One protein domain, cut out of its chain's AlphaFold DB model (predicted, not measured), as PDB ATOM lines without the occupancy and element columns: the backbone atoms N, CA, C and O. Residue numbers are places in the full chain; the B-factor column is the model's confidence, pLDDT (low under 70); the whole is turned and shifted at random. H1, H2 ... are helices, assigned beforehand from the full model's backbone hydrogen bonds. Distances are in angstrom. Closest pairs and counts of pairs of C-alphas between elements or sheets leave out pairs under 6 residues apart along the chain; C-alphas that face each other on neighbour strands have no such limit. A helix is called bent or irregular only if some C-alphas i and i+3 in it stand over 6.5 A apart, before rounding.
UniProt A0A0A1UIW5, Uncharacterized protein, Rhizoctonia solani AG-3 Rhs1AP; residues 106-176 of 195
ATOM      1  N   ASN A 106      28.612 -38.406  33.471       79.81
ATOM      2  CA  ASN A 106      27.333 -38.696  32.846       79.81
ATOM      3  C   ASN A 106      26.224 -38.110  33.725       79.81
ATOM      4  O   ASN A 106      25.948 -38.633  34.800       79.81
ATOM      5  N   HIS A 107      25.588 -37.038  33.252       81.44
ATOM      6  CA  HIS A 107      24.499 -36.353  33.951       81.44
ATOM      7  C   HIS A 107      23.343 -37.287  34.344       81.44
ATOM      8  O   HIS A 107      22.661 -37.014  35.325       81.44
ATOM      9  N   LEU A 108      23.154 -38.413  33.649       86.50
ATOM     10  CA  LEU A 108      22.132 -39.402  34.000       86.50
ATOM     11  C   LEU A 108      22.410 -40.102  35.342       86.50
ATOM     12  O   LEU A 108      21.477 -40.499  36.034       86.50
ATOM     13  N   LEU A 109      23.675 -40.182  35.776       87.44
ATOM     14  CA  LEU A 109      24.024 -40.742  37.087       87.44
ATOM     15  C   LEU A 109      23.501 -39.891  38.251       87.44
ATOM     16  O   LEU A 109      23.386 -40.405  39.360       87.44
ATOM     17  N   LEU A 110      23.130 -38.624  38.016       88.69
ATOM     18  CA  LEU A 110      22.475 -37.798  39.034       88.69
ATOM     19  C   LEU A 110      21.163 -38.422  39.506       88.69
ATOM     20  O   LEU A 110      20.846 -38.335  40.686       88.69
ATOM     21  N   PHE A 111      20.427 -39.094  38.620       92.19
ATOM     22  CA  PHE A 111      19.178 -39.753  38.990       92.19
ATOM     23  C   PHE A 111      19.424 -41.002  39.844       92.19
ATOM     24  O   PHE A 111      18.688 -41.257  40.792       92.19
ATOM     25  N   ASN A 112      20.504 -41.742  39.585       92.00
ATOM     26  CA  ASN A 112      20.939 -42.832  40.458       92.00
ATOM     27  C   ASN A 112      21.404 -42.323  41.826       92.00
ATOM     28  O   ASN A 112      21.077 -42.930  42.841       92.00
ATOM     29  N   ILE A 113      22.131 -41.201  41.867       90.50
ATOM     30  CA  ILE A 113      22.503 -40.550  43.129       90.50
ATOM     31  C   ILE A 113      21.240 -40.114  43.874       90.50
ATOM     32  O   ILE A 113      21.118 -40.399  45.058       90.50
ATOM     33  N   PHE A 114      20.266 -39.515  43.187       92.69
ATOM     34  CA  PHE A 114      18.984 -39.142  43.780       92.69
ATOM     35  C   PHE A 114      18.238 -40.356  44.355       92.69
ATOM     36  O   PHE A 114      17.773 -40.300  45.492       92.69
ATOM     37  N   HIS A 115      18.203 -41.481  43.634       94.06
ATOM     38  CA  HIS A 115      17.649 -42.738  44.141       94.06
ATOM     39  C   HIS A 115      18.354 -43.198  45.430       94.06
ATOM     40  O   HIS A 115      17.705 -43.634  46.386       94.06
ATOM     41  N   LEU A 116      19.687 -43.100  45.478       92.06
ATOM     42  CA  LEU A 116      20.473 -43.438  46.666       92.06
ATOM     43  C   LEU A 116      20.195 -42.497  47.829       92.06
ATOM     44  O   LEU A 116      20.003 -42.970  48.944       92.06
ATOM     45  N   SER A 117      20.135 -41.192  47.579       91.19
ATOM     46  CA  SER A 117      19.796 -40.196  48.593       91.19
ATOM     47  C   SER A 117      18.404 -40.445  49.166       91.19
ATOM     48  O   SER A 117      18.236 -40.392  50.379       91.19
ATOM     49  N   LEU A 118      17.426 -40.779  48.318       91.81
ATOM     50  CA  LEU A 118      16.065 -41.108  48.741       91.81
ATOM     51  C   LEU A 118      16.033 -42.376  49.601       91.81
ATOM     52  O   LEU A 118      15.449 -42.379  50.682       91.81
ATOM     53  N   THR A 119      16.724 -43.426  49.156       92.25
ATOM     54  CA  THR A 119      16.846 -44.682  49.907       92.25
ATOM     55  C   THR A 119      17.527 -44.457  51.255       92.25
ATOM     56  O   THR A 119      16.997 -44.874  52.278       92.25
ATOM     57  N   TYR A 120      18.659 -43.751  51.275       89.00
ATOM     58  CA  TYR A 120      19.374 -43.391  52.497       89.00
ATOM     59  C   TYR A 120      18.461 -42.629  53.457       89.00
ATOM     60  O   TYR A 120      18.289 -43.044  54.596       89.00
ATOM     61  N   ALA A 121      17.821 -41.563  52.974       88.31
ATOM     62  CA  ALA A 121      16.960 -40.691  53.762       88.31
ATOM     63  C   ALA A 121      15.731 -41.409  54.338       88.31
ATOM     64  O   ALA A 121      15.252 -41.032  55.409       88.31
ATOM     65  N   TYR A 122      15.205 -42.410  53.635       89.12
ATOM     66  CA  TYR A 122      14.097 -43.229  54.110       89.12
ATOM     67  C   TYR A 122      14.546 -44.256  55.149       89.12
ATOM     68  O   TYR A 122      13.924 -44.352  56.204       89.12
ATOM     69  N   THR A 123      15.646 -44.969  54.902       88.06
ATOM     70  CA  THR A 123      16.220 -45.928  55.859       88.06
ATOM     71  C   THR A 123      16.565 -45.237  57.171       88.06
ATOM     72  O   THR A 123      16.109 -45.630  58.236       88.06
ATOM     73  N   VAL A 124      17.308 -44.142  57.084       85.38
ATOM     74  CA  VAL A 124      17.774 -43.365  58.229       85.38
ATOM     75  C   VAL A 124      16.604 -42.808  59.060       85.38
ATOM     76  O   VAL A 124      16.667 -42.820  60.285       85.38
ATOM     77  N   ARG A 125      15.478 -42.446  58.423       83.88
ATOM     78  CA  ARG A 125      14.231 -42.092  59.129       83.88
ATOM     79  C   ARG A 125      13.494 -43.287  59.727       83.88
ATOM     80  O   ARG A 125      12.957 -43.162  60.817       83.88
ATOM     81  N   THR A 126      13.443 -44.412  59.020       83.88
ATOM     82  CA  THR A 126      12.699 -45.606  59.461       83.88
ATOM     83  C   THR A 126      13.321 -46.212  60.715       83.88
ATOM     84  O   THR A 126      12.601 -46.620  61.617       83.88
ATOM     85  N   PHE A 127      14.650 -46.212  60.790       81.19
ATOM     86  CA  PHE A 127      15.403 -46.735  61.927       81.19
ATOM     87  C   PHE A 127      15.784 -45.649  62.951       81.19
ATOM     88  O   PHE A 127      16.497 -45.942  63.900       81.19
ATOM     89  N   ALA A 128      15.344 -44.397  62.761       77.94
ATOM     90  CA  ALA A 128      15.687 -43.257  63.624       77.94
ATOM     91  C   ALA A 128      17.203 -43.106  63.906       77.94
ATOM     92  O   ALA A 128      17.616 -42.764  65.012       77.94
ATOM     93  N   LEU A 129      18.046 -43.367  62.900       77.19
ATOM     94  CA  LEU A 129      19.510 -43.364  63.026       77.19
ATOM     95  C   LEU A 129      20.079 -41.976  62.745       77.19
ATOM     96  O   LEU A 129      19.672 -41.354  61.776       77.19
ATOM     97  N   SER A 130      21.117 -41.523  63.443       75.56
ATOM     98  CA  SER A 130      21.820 -40.297  63.019       75.56
ATOM     99  C   SER A 130      22.586 -40.515  61.708       75.56
ATOM    100  O   SER A 130      22.469 -39.732  60.762       75.56
ATOM    101  N   LEU A 131      23.342 -41.614  61.614       78.25
ATOM    102  CA  LEU A 131      24.191 -41.965  60.474       78.25
ATOM    103  C   LEU A 131      24.215 -43.490  60.282       78.25
ATOM    104  O   LEU A 131      24.250 -44.250  61.244       78.25
ATOM    105  N   LEU A 132      24.295 -43.960  59.033       77.19
ATOM    106  CA  LEU A 132      24.521 -45.390  58.760       77.19
ATOM    107  C   LEU A 132      25.923 -45.864  59.173       77.19
ATOM    108  O   LEU A 132      26.140 -47.052  59.368       77.19
ATOM    109  N   SER A 133      26.890 -44.949  59.265       75.06
ATOM    110  CA  SER A 133      28.285 -45.268  59.579       75.06
ATOM    111  C   SER A 133      28.562 -45.468  61.067       75.06
ATOM    112  O   SER A 133      29.643 -45.938  61.403       75.06
ATOM    113  N   THR A 134      27.634 -45.087  61.947       70.44
ATOM    114  CA  THR A 134      27.789 -45.204  63.407       70.44
ATOM    115  C   THR A 134      27.226 -46.512  63.964       70.44
ATOM    116  O   THR A 134      27.328 -46.745  65.162       70.44
ATOM    117  N   GLN A 135      26.642 -47.356  63.109       72.50
ATOM    118  CA  GLN A 135      25.913 -48.559  63.513       72.50
ATOM    119  C   GLN A 135      26.835 -49.737  63.830       72.50
ATOM    120  O   GLN A 135      27.894 -49.906  63.212       72.50
ATOM    121  N   LEU A 136      26.398 -50.578  64.768       68.81
ATOM    122  CA  LEU A 136      27.069 -51.829  65.115       68.81
ATOM    123  C   LEU A 136      26.861 -52.883  64.016       68.81
ATOM    124  O   LEU A 136      25.948 -52.803  63.194       68.81
ATOM    125  N   SER A 137      27.736 -53.893  63.989       71.19
ATOM    126  CA  SER A 137      27.747 -54.899  62.916       71.19
ATOM    127  C   SER A 137      26.445 -55.702  62.809       71.19
ATOM    128  O   SER A 137      26.103 -56.119  61.705       71.19
ATOM    129  N   ASP A 138      25.742 -55.922  63.919       73.12
ATOM    130  CA  ASP A 138      24.530 -56.750  63.947       73.12
ATOM    131  C   ASP A 138      23.306 -55.985  63.408       73.12
ATOM    132  O   ASP A 138      22.564 -56.505  62.575       73.12
ATOM    133  N   GLU A 139      23.155 -54.707  63.773       76.50
ATOM    134  CA  GLU A 139      22.113 -53.798  63.256       76.50
ATOM    135  C   GLU A 139      22.296 -53.524  61.756       76.50
ATOM    136  O   GLU A 139      21.336 -53.368  60.994       76.50
ATOM    137  N   LEU A 140      23.550 -53.515  61.295       81.06
ATOM    138  CA  LEU A 140      23.885 -53.262  59.900       81.06
ATOM    139  C   LEU A 140      23.314 -54.326  58.950       81.06
ATOM    140  O   LEU A 140      22.966 -53.991  57.815       81.06
ATOM    141  N   GLU A 141      23.206 -55.587  59.375       85.06
ATOM    142  CA  GLU A 141      22.633 -56.653  58.544       85.06
ATOM    143  C   GLU A 141      21.118 -56.488  58.368       85.06
ATOM    144  O   GLU A 141      20.611 -56.663  57.255       85.06
ATOM    145  N   GLU A 142      20.399 -56.055  59.406       84.50
ATOM    146  CA  GLU A 142      18.970 -55.734  59.312       84.50
ATOM    147  C   GLU A 142      18.735 -54.527  58.395       84.50
ATOM    148  O   GLU A 142      17.957 -54.593  57.435       84.50
ATOM    149  N   ILE A 143      19.503 -53.456  58.606       87.25
ATOM    150  CA  ILE A 143      19.475 -52.254  57.766       87.25
ATOM    151  C   ILE A 143      19.802 -52.603  56.309       87.25
ATOM    152  O   ILE A 143      19.160 -52.109  55.378       87.25
ATOM    153  N   ARG A 144      20.785 -53.477  56.071       86.75
ATOM    154  CA  ARG A 144      21.144 -53.964  54.731       86.75
ATOM    155  C   ARG A 144      20.003 -54.778  54.120       86.75
ATOM    156  O   ARG A 144      19.705 -54.594  52.934       86.75
ATOM    157  N   GLY A 145      19.371 -55.648  54.905       86.62
ATOM    158  CA  GLY A 145      18.194 -56.425  54.521       86.62
ATOM    159  C   GLY A 145      17.026 -55.539  54.088       86.62
ATOM    160  O   GLY A 145      16.360 -55.859  53.106       86.62
ATOM    161  N   PHE A 146      16.854 -54.389  54.740       87.12
ATOM    162  CA  PHE A 146      15.850 -53.379  54.403       87.12
ATOM    163  C   PHE A 146      16.229 -52.514  53.189       87.12
ATOM    164  O   PHE A 146      15.408 -52.254  52.308       87.12
ATOM    165  N   MET A 147      17.488 -52.081  53.100       89.19
ATOM    166  CA  MET A 147      17.951 -51.109  52.106       89.19
ATOM    167  C   MET A 147      18.199 -51.722  50.717       89.19
ATOM    168  O   MET A 147      17.903 -51.105  49.690       89.19
ATOM    169  N   LEU A 148      18.764 -52.932  50.649       90.31
ATOM    170  CA  LEU A 148      19.124 -53.564  49.373       90.31
ATOM    171  C   LEU A 148      17.928 -53.905  48.464       90.31
ATOM    172  O   LEU A 148      18.112 -53.879  47.247       90.31
ATOM    173  N   PRO A 149      16.741 -54.291  48.976       90.31
ATOM    174  CA  PRO A 149      15.536 -54.431  48.158       90.31
ATOM    175  C   PRO A 149      15.085 -53.124  47.500       90.31
ATOM    176  O   PRO A 149      14.663 -53.158  46.345       90.31
ATOM    177  N   LEU A 150      15.219 -51.990  48.201       90.06
ATOM    178  CA  LEU A 150      14.851 -50.668  47.684       90.06
ATOM    179  C   LEU A 150      15.777 -50.233  46.547       90.06
ATOM    180  O   LEU A 150      15.314 -49.684  45.559       90.06
ATOM    181  N   SER A 151      17.079 -50.504  46.669       90.94
ATOM    182  CA  SER A 151      18.103 -50.145  45.676       90.94
ATOM    183  C   SER A 151      18.782 -51.387  45.074       90.94
ATOM    184  O   SER A 151      19.934 -51.688  45.405       90.94
ATOM    185  N   PRO A 152      18.133 -52.121  44.150       87.94
ATOM    186  CA  PRO A 152      18.659 -53.385  43.620       87.94
ATOM    187  C   PRO A 152      19.981 -53.224  42.858       87.94
ATOM    188  O   PRO A 152      20.801 -54.142  42.832       87.94
ATOM    189  N   PHE A 153      20.239 -52.049  42.282       89.44
ATOM    190  CA  PHE A 153      21.500 -51.768  41.598       89.44
ATOM    191  C   PHE A 153      22.707 -51.679  42.541       89.44
ATOM    192  O   PHE A 153      23.833 -51.793  42.070       89.44
ATOM    193  N   LEU A 154      22.499 -51.519  43.854       87.44
ATOM    194  CA  LEU A 154      23.569 -51.653  44.848       87.44
ATOM    195  C   LEU A 154      23.876 -53.111  45.195       87.44
ATOM    196  O   LEU A 154      24.979 -53.424  45.642       87.44
ATOM    197  N   ARG A 155      22.898 -54.005  45.018       87.62
ATOM    198  CA  ARG A 155      23.050 -55.435  45.301       87.62
ATOM    199  C   ARG A 155      23.905 -56.115  44.236       87.62
ATOM    200  O   ARG A 155      24.767 -56.927  44.568       87.62
ATOM    201  N   ASP A 156      23.664 -55.791  42.969       86.88
ATOM    202  CA  ASP A 156      24.402 -56.370  41.850       86.88
ATOM    203  C   ASP A 156      25.576 -55.479  41.419       86.88
ATOM    204  O   ASP A 156      25.394 -54.410  40.839       86.88
ATOM    205  N   LYS A 157      26.801 -55.976  41.624       81.81
ATOM    206  CA  LYS A 157      28.049 -55.312  41.205       81.81
ATOM    207  C   LYS A 157      28.140 -55.071  39.694       81.81
ATOM    208  O   LYS A 157      28.962 -54.265  39.268       81.81
ATOM    209  N   LYS A 158      27.363 -55.792  38.882       85.31
ATOM    210  CA  LYS A 158      27.309 -55.640  37.420       85.31
ATOM    211  C   LYS A 158      26.096 -54.839  36.950       85.31
ATOM    212  O   LYS A 158      25.880 -54.739  35.740       85.31
ATOM    213  N   SER A 159      25.316 -54.269  37.869       85.38
ATOM    214  CA  SER A 159      24.163 -53.464  37.499       85.38
ATOM    215  C   SER A 159      24.589 -52.263  36.660       85.38
ATOM    216  O   SER A 159      25.502 -51.518  37.007       85.38
ATOM    217  N   THR A 160      23.891 -52.070  35.546       87.44
ATOM    218  CA  THR A 160      24.046 -50.922  34.638       87.44
ATOM    219  C   THR A 160      22.808 -50.028  34.657       87.44
ATOM    220  O   THR A 160      22.596 -49.211  33.759       87.44
ATOM    221  N   THR A 161      21.976 -50.184  35.693       88.75
ATOM    222  CA  THR A 161      20.725 -49.441  35.850       88.75
ATOM    223  C   THR A 161      21.028 -47.953  35.831       88.75
ATOM    224  O   THR A 161      21.797 -47.469  36.656       88.75
ATOM    225  N   THR A 162      20.436 -47.236  34.884       90.56
ATOM    226  CA  THR A 162      20.596 -45.792  34.749       90.56
ATOM    227  C   THR A 162      19.218 -45.186  34.595       90.56
ATOM    228  O   THR A 162      18.477 -45.556  33.684       90.56
ATOM    229  N   PHE A 163      18.875 -44.268  35.487       91.31
ATOM    230  CA  PHE A 163      17.614 -43.548  35.407       91.31
ATOM    231  C   PHE A 163      17.767 -42.307  34.525       91.31
ATOM    232  O   PHE A 163      18.861 -41.769  34.360       91.31
ATOM    233  N   THR A 164      16.665 -41.857  33.932       92.44
ATOM    234  CA  THR A 164      16.652 -40.718  32.998       92.44
ATOM    235  C   THR A 164      15.727 -39.587  33.434       92.44
ATOM    236  O   THR A 164      15.743 -38.517  32.826       92.44
ATOM    237  N   SER A 165      14.931 -39.798  34.484       93.56
ATOM    238  CA  SER A 165      14.022 -38.804  35.044       93.56
ATOM    239  C   SER A 165      13.809 -39.033  36.540       93.56
ATOM    240  O   SER A 165      13.985 -40.142  37.047       93.56
ATOM    241  N   VAL A 166      13.393 -37.976  37.244       92.88
ATOM    242  CA  VAL A 166      12.991 -38.045  38.660       92.88
ATOM    243  C   VAL A 166      11.772 -38.950  38.837       92.88
ATOM    244  O   VAL A 166      11.749 -39.774  39.742       92.88
ATOM    245  N   ASP A 167      10.790 -38.837  37.942       94.88
ATOM    246  CA  ASP A 167       9.561 -39.636  37.976       94.88
ATOM    247  C   ASP A 167       9.844 -41.144  37.870       94.88
ATOM    248  O   ASP A 167       9.302 -41.940  38.637       94.88
ATOM    249  N   GLY A 168      10.786 -41.530  37.002       92.81
ATOM    250  CA  GLY A 168      11.224 -42.919  36.879       92.81
ATOM    251  C   GLY A 168      11.916 -43.436  38.140       92.81
ATOM    252  O   GLY A 168      11.693 -44.581  38.525       92.81
ATOM    253  N   VAL A 169      12.706 -42.590  38.813       93.50
ATOM    254  CA  VAL A 169      13.322 -42.934  40.105       93.50
ATOM    255  C   VAL A 169      12.260 -43.146  41.174       93.50
ATOM    256  O   VAL A 169      12.283 -44.167  41.851       93.50
ATOM    257  N   VAL A 170      11.333 -42.196  41.330       94.06
ATOM    258  CA  VAL A 170      10.289 -42.267  42.364       94.06
ATOM    259  C   VAL A 170       9.384 -43.471  42.130       94.06
ATOM    260  O   VAL A 170       9.073 -44.177  43.081       94.06
ATOM    261  N   THR A 171       9.008 -43.741  40.880       93.88
ATOM    262  CA  THR A 171       8.168 -44.891  40.525       93.88
ATOM    263  C   THR A 171       8.870 -46.216  40.821       93.88
ATOM    264  O   THR A 171       8.276 -47.085  41.462       93.88
ATOM    265  N   ASP A 172      10.132 -46.380  40.399       93.38
ATOM    266  CA  ASP A 172      10.899 -47.599  40.695       93.38
ATOM    267  C   ASP A 172      11.071 -47.783  42.205       93.38
ATOM    268  O   ASP A 172      10.764 -48.851  42.732       93.38
ATOM    269  N   TRP A 173      11.463 -46.723  42.911       93.94
ATOM    270  CA  TRP A 173      11.676 -46.752  44.353       93.94
ATOM    271  C   TRP A 173      10.389 -47.070  45.130       93.94
ATOM    272  O   TRP A 173      10.378 -47.976  45.962       93.94
ATOM    273  N   ALA A 174       9.282 -46.389  44.818       90.62
ATOM    274  CA  ALA A 174       7.995 -46.580  45.484       90.62
ATOM    275  C   ALA A 174       7.419 -47.984  45.254       90.62
ATOM    276  O   ALA A 174       6.824 -48.556  46.163       90.62
ATOM    277  N   SER A 175       7.636 -48.573  44.072       92.31
ATOM    278  CA  SER A 175       7.183 -49.939  43.763       92.31
ATOM    279  C   SER A 175       7.846 -51.025  44.619       92.31
ATOM    280  O   SER A 175       7.367 -52.158  44.666       92.31
ATOM    281  N   ARG A 176       8.960 -50.688  45.278       89.31
ATOM    282  CA  ARG A 176       9.779 -51.594  46.094       89.31
ATOM    283  C   ARG A 176       9.607 -51.357  47.587       89.31
ATOM    284  O   ARG A 176      10.229 -52.072  48.374       89.31
TER     285      ARG A 176
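What this domain is: This is residues 106 to 176 of the 195 residues of an uncharacterized protein of Rhizoctonia solani AG-3 Rhs1AP (UniProt A0A0A1UIW5). A long helix, H1, is the core: H4 packs on its residues 111 to 119, and H2 folds back over its residues 119 to 123 at a slant. H3 is a short helical turn just after H2, and from it the chain loops back to H4. The printed part has 71 residues with four named helices, in the order H1, H2, H3, H4, and no named strand; the class is all helix. It is compact, with a radius of gyration of the C-alphas of 12.7 A, and spans 35 by 24 by 22 A.

How they stand to each other: H1, residues 109 to 126, touches H2, residues 137 to 150, with residues 119 to 123 alone; the closest C-alphas, of Thr 123 and Met 147, are 6.6 A apart. These two helices run opposite ways at a steep tilt of 51 degrees. H3, residues 152 to 155, is close to but not clearly touching H2, with the C-alphas of Leu 148 and Arg 155 closest at 6.0 A. H1 and H3 are apart. H4, residues 166 to 174, touches H1 along residues 111 to 119 alone, with the C-alphas of His 115 and Val 169 closest at 5.9 A. H1 and H4 run the same way at a steep tilt of 38 degrees. H2 and H4 are close but not clearly touching; their closest C-alphas, of Leu 150 and Trp 173, are 6.0 A apart. In H1 and H4 every O i to N i+4 pair is within hydrogen-bond range, in H2 6 of 10 are, and H3 is too short for such a pair.

Where its parts are: H1 begins at C-alpha 109 (24.024, -40.742, 37.087) and is 25.5 A long. H2 is 20.4 A long and neither bent nor irregular, but only just: C-alphas 146 and 149 are 6.3 A apart. H3 is 5.1 A long. H4 is 12.0 A long and ends at C-alpha 174 (7.995, -46.580, 45.484).

The domain as a whole: The two C-alphas farthest apart, of His 107 and Asp 138, are 36.3 A apart. The printed part has no cut. The link from H2 to H3 is tight, and those from H1 to H2 and from H3 to H4 are short. The mean pLDDT of the printed part is 86.5, and residue 136 alone is under 70.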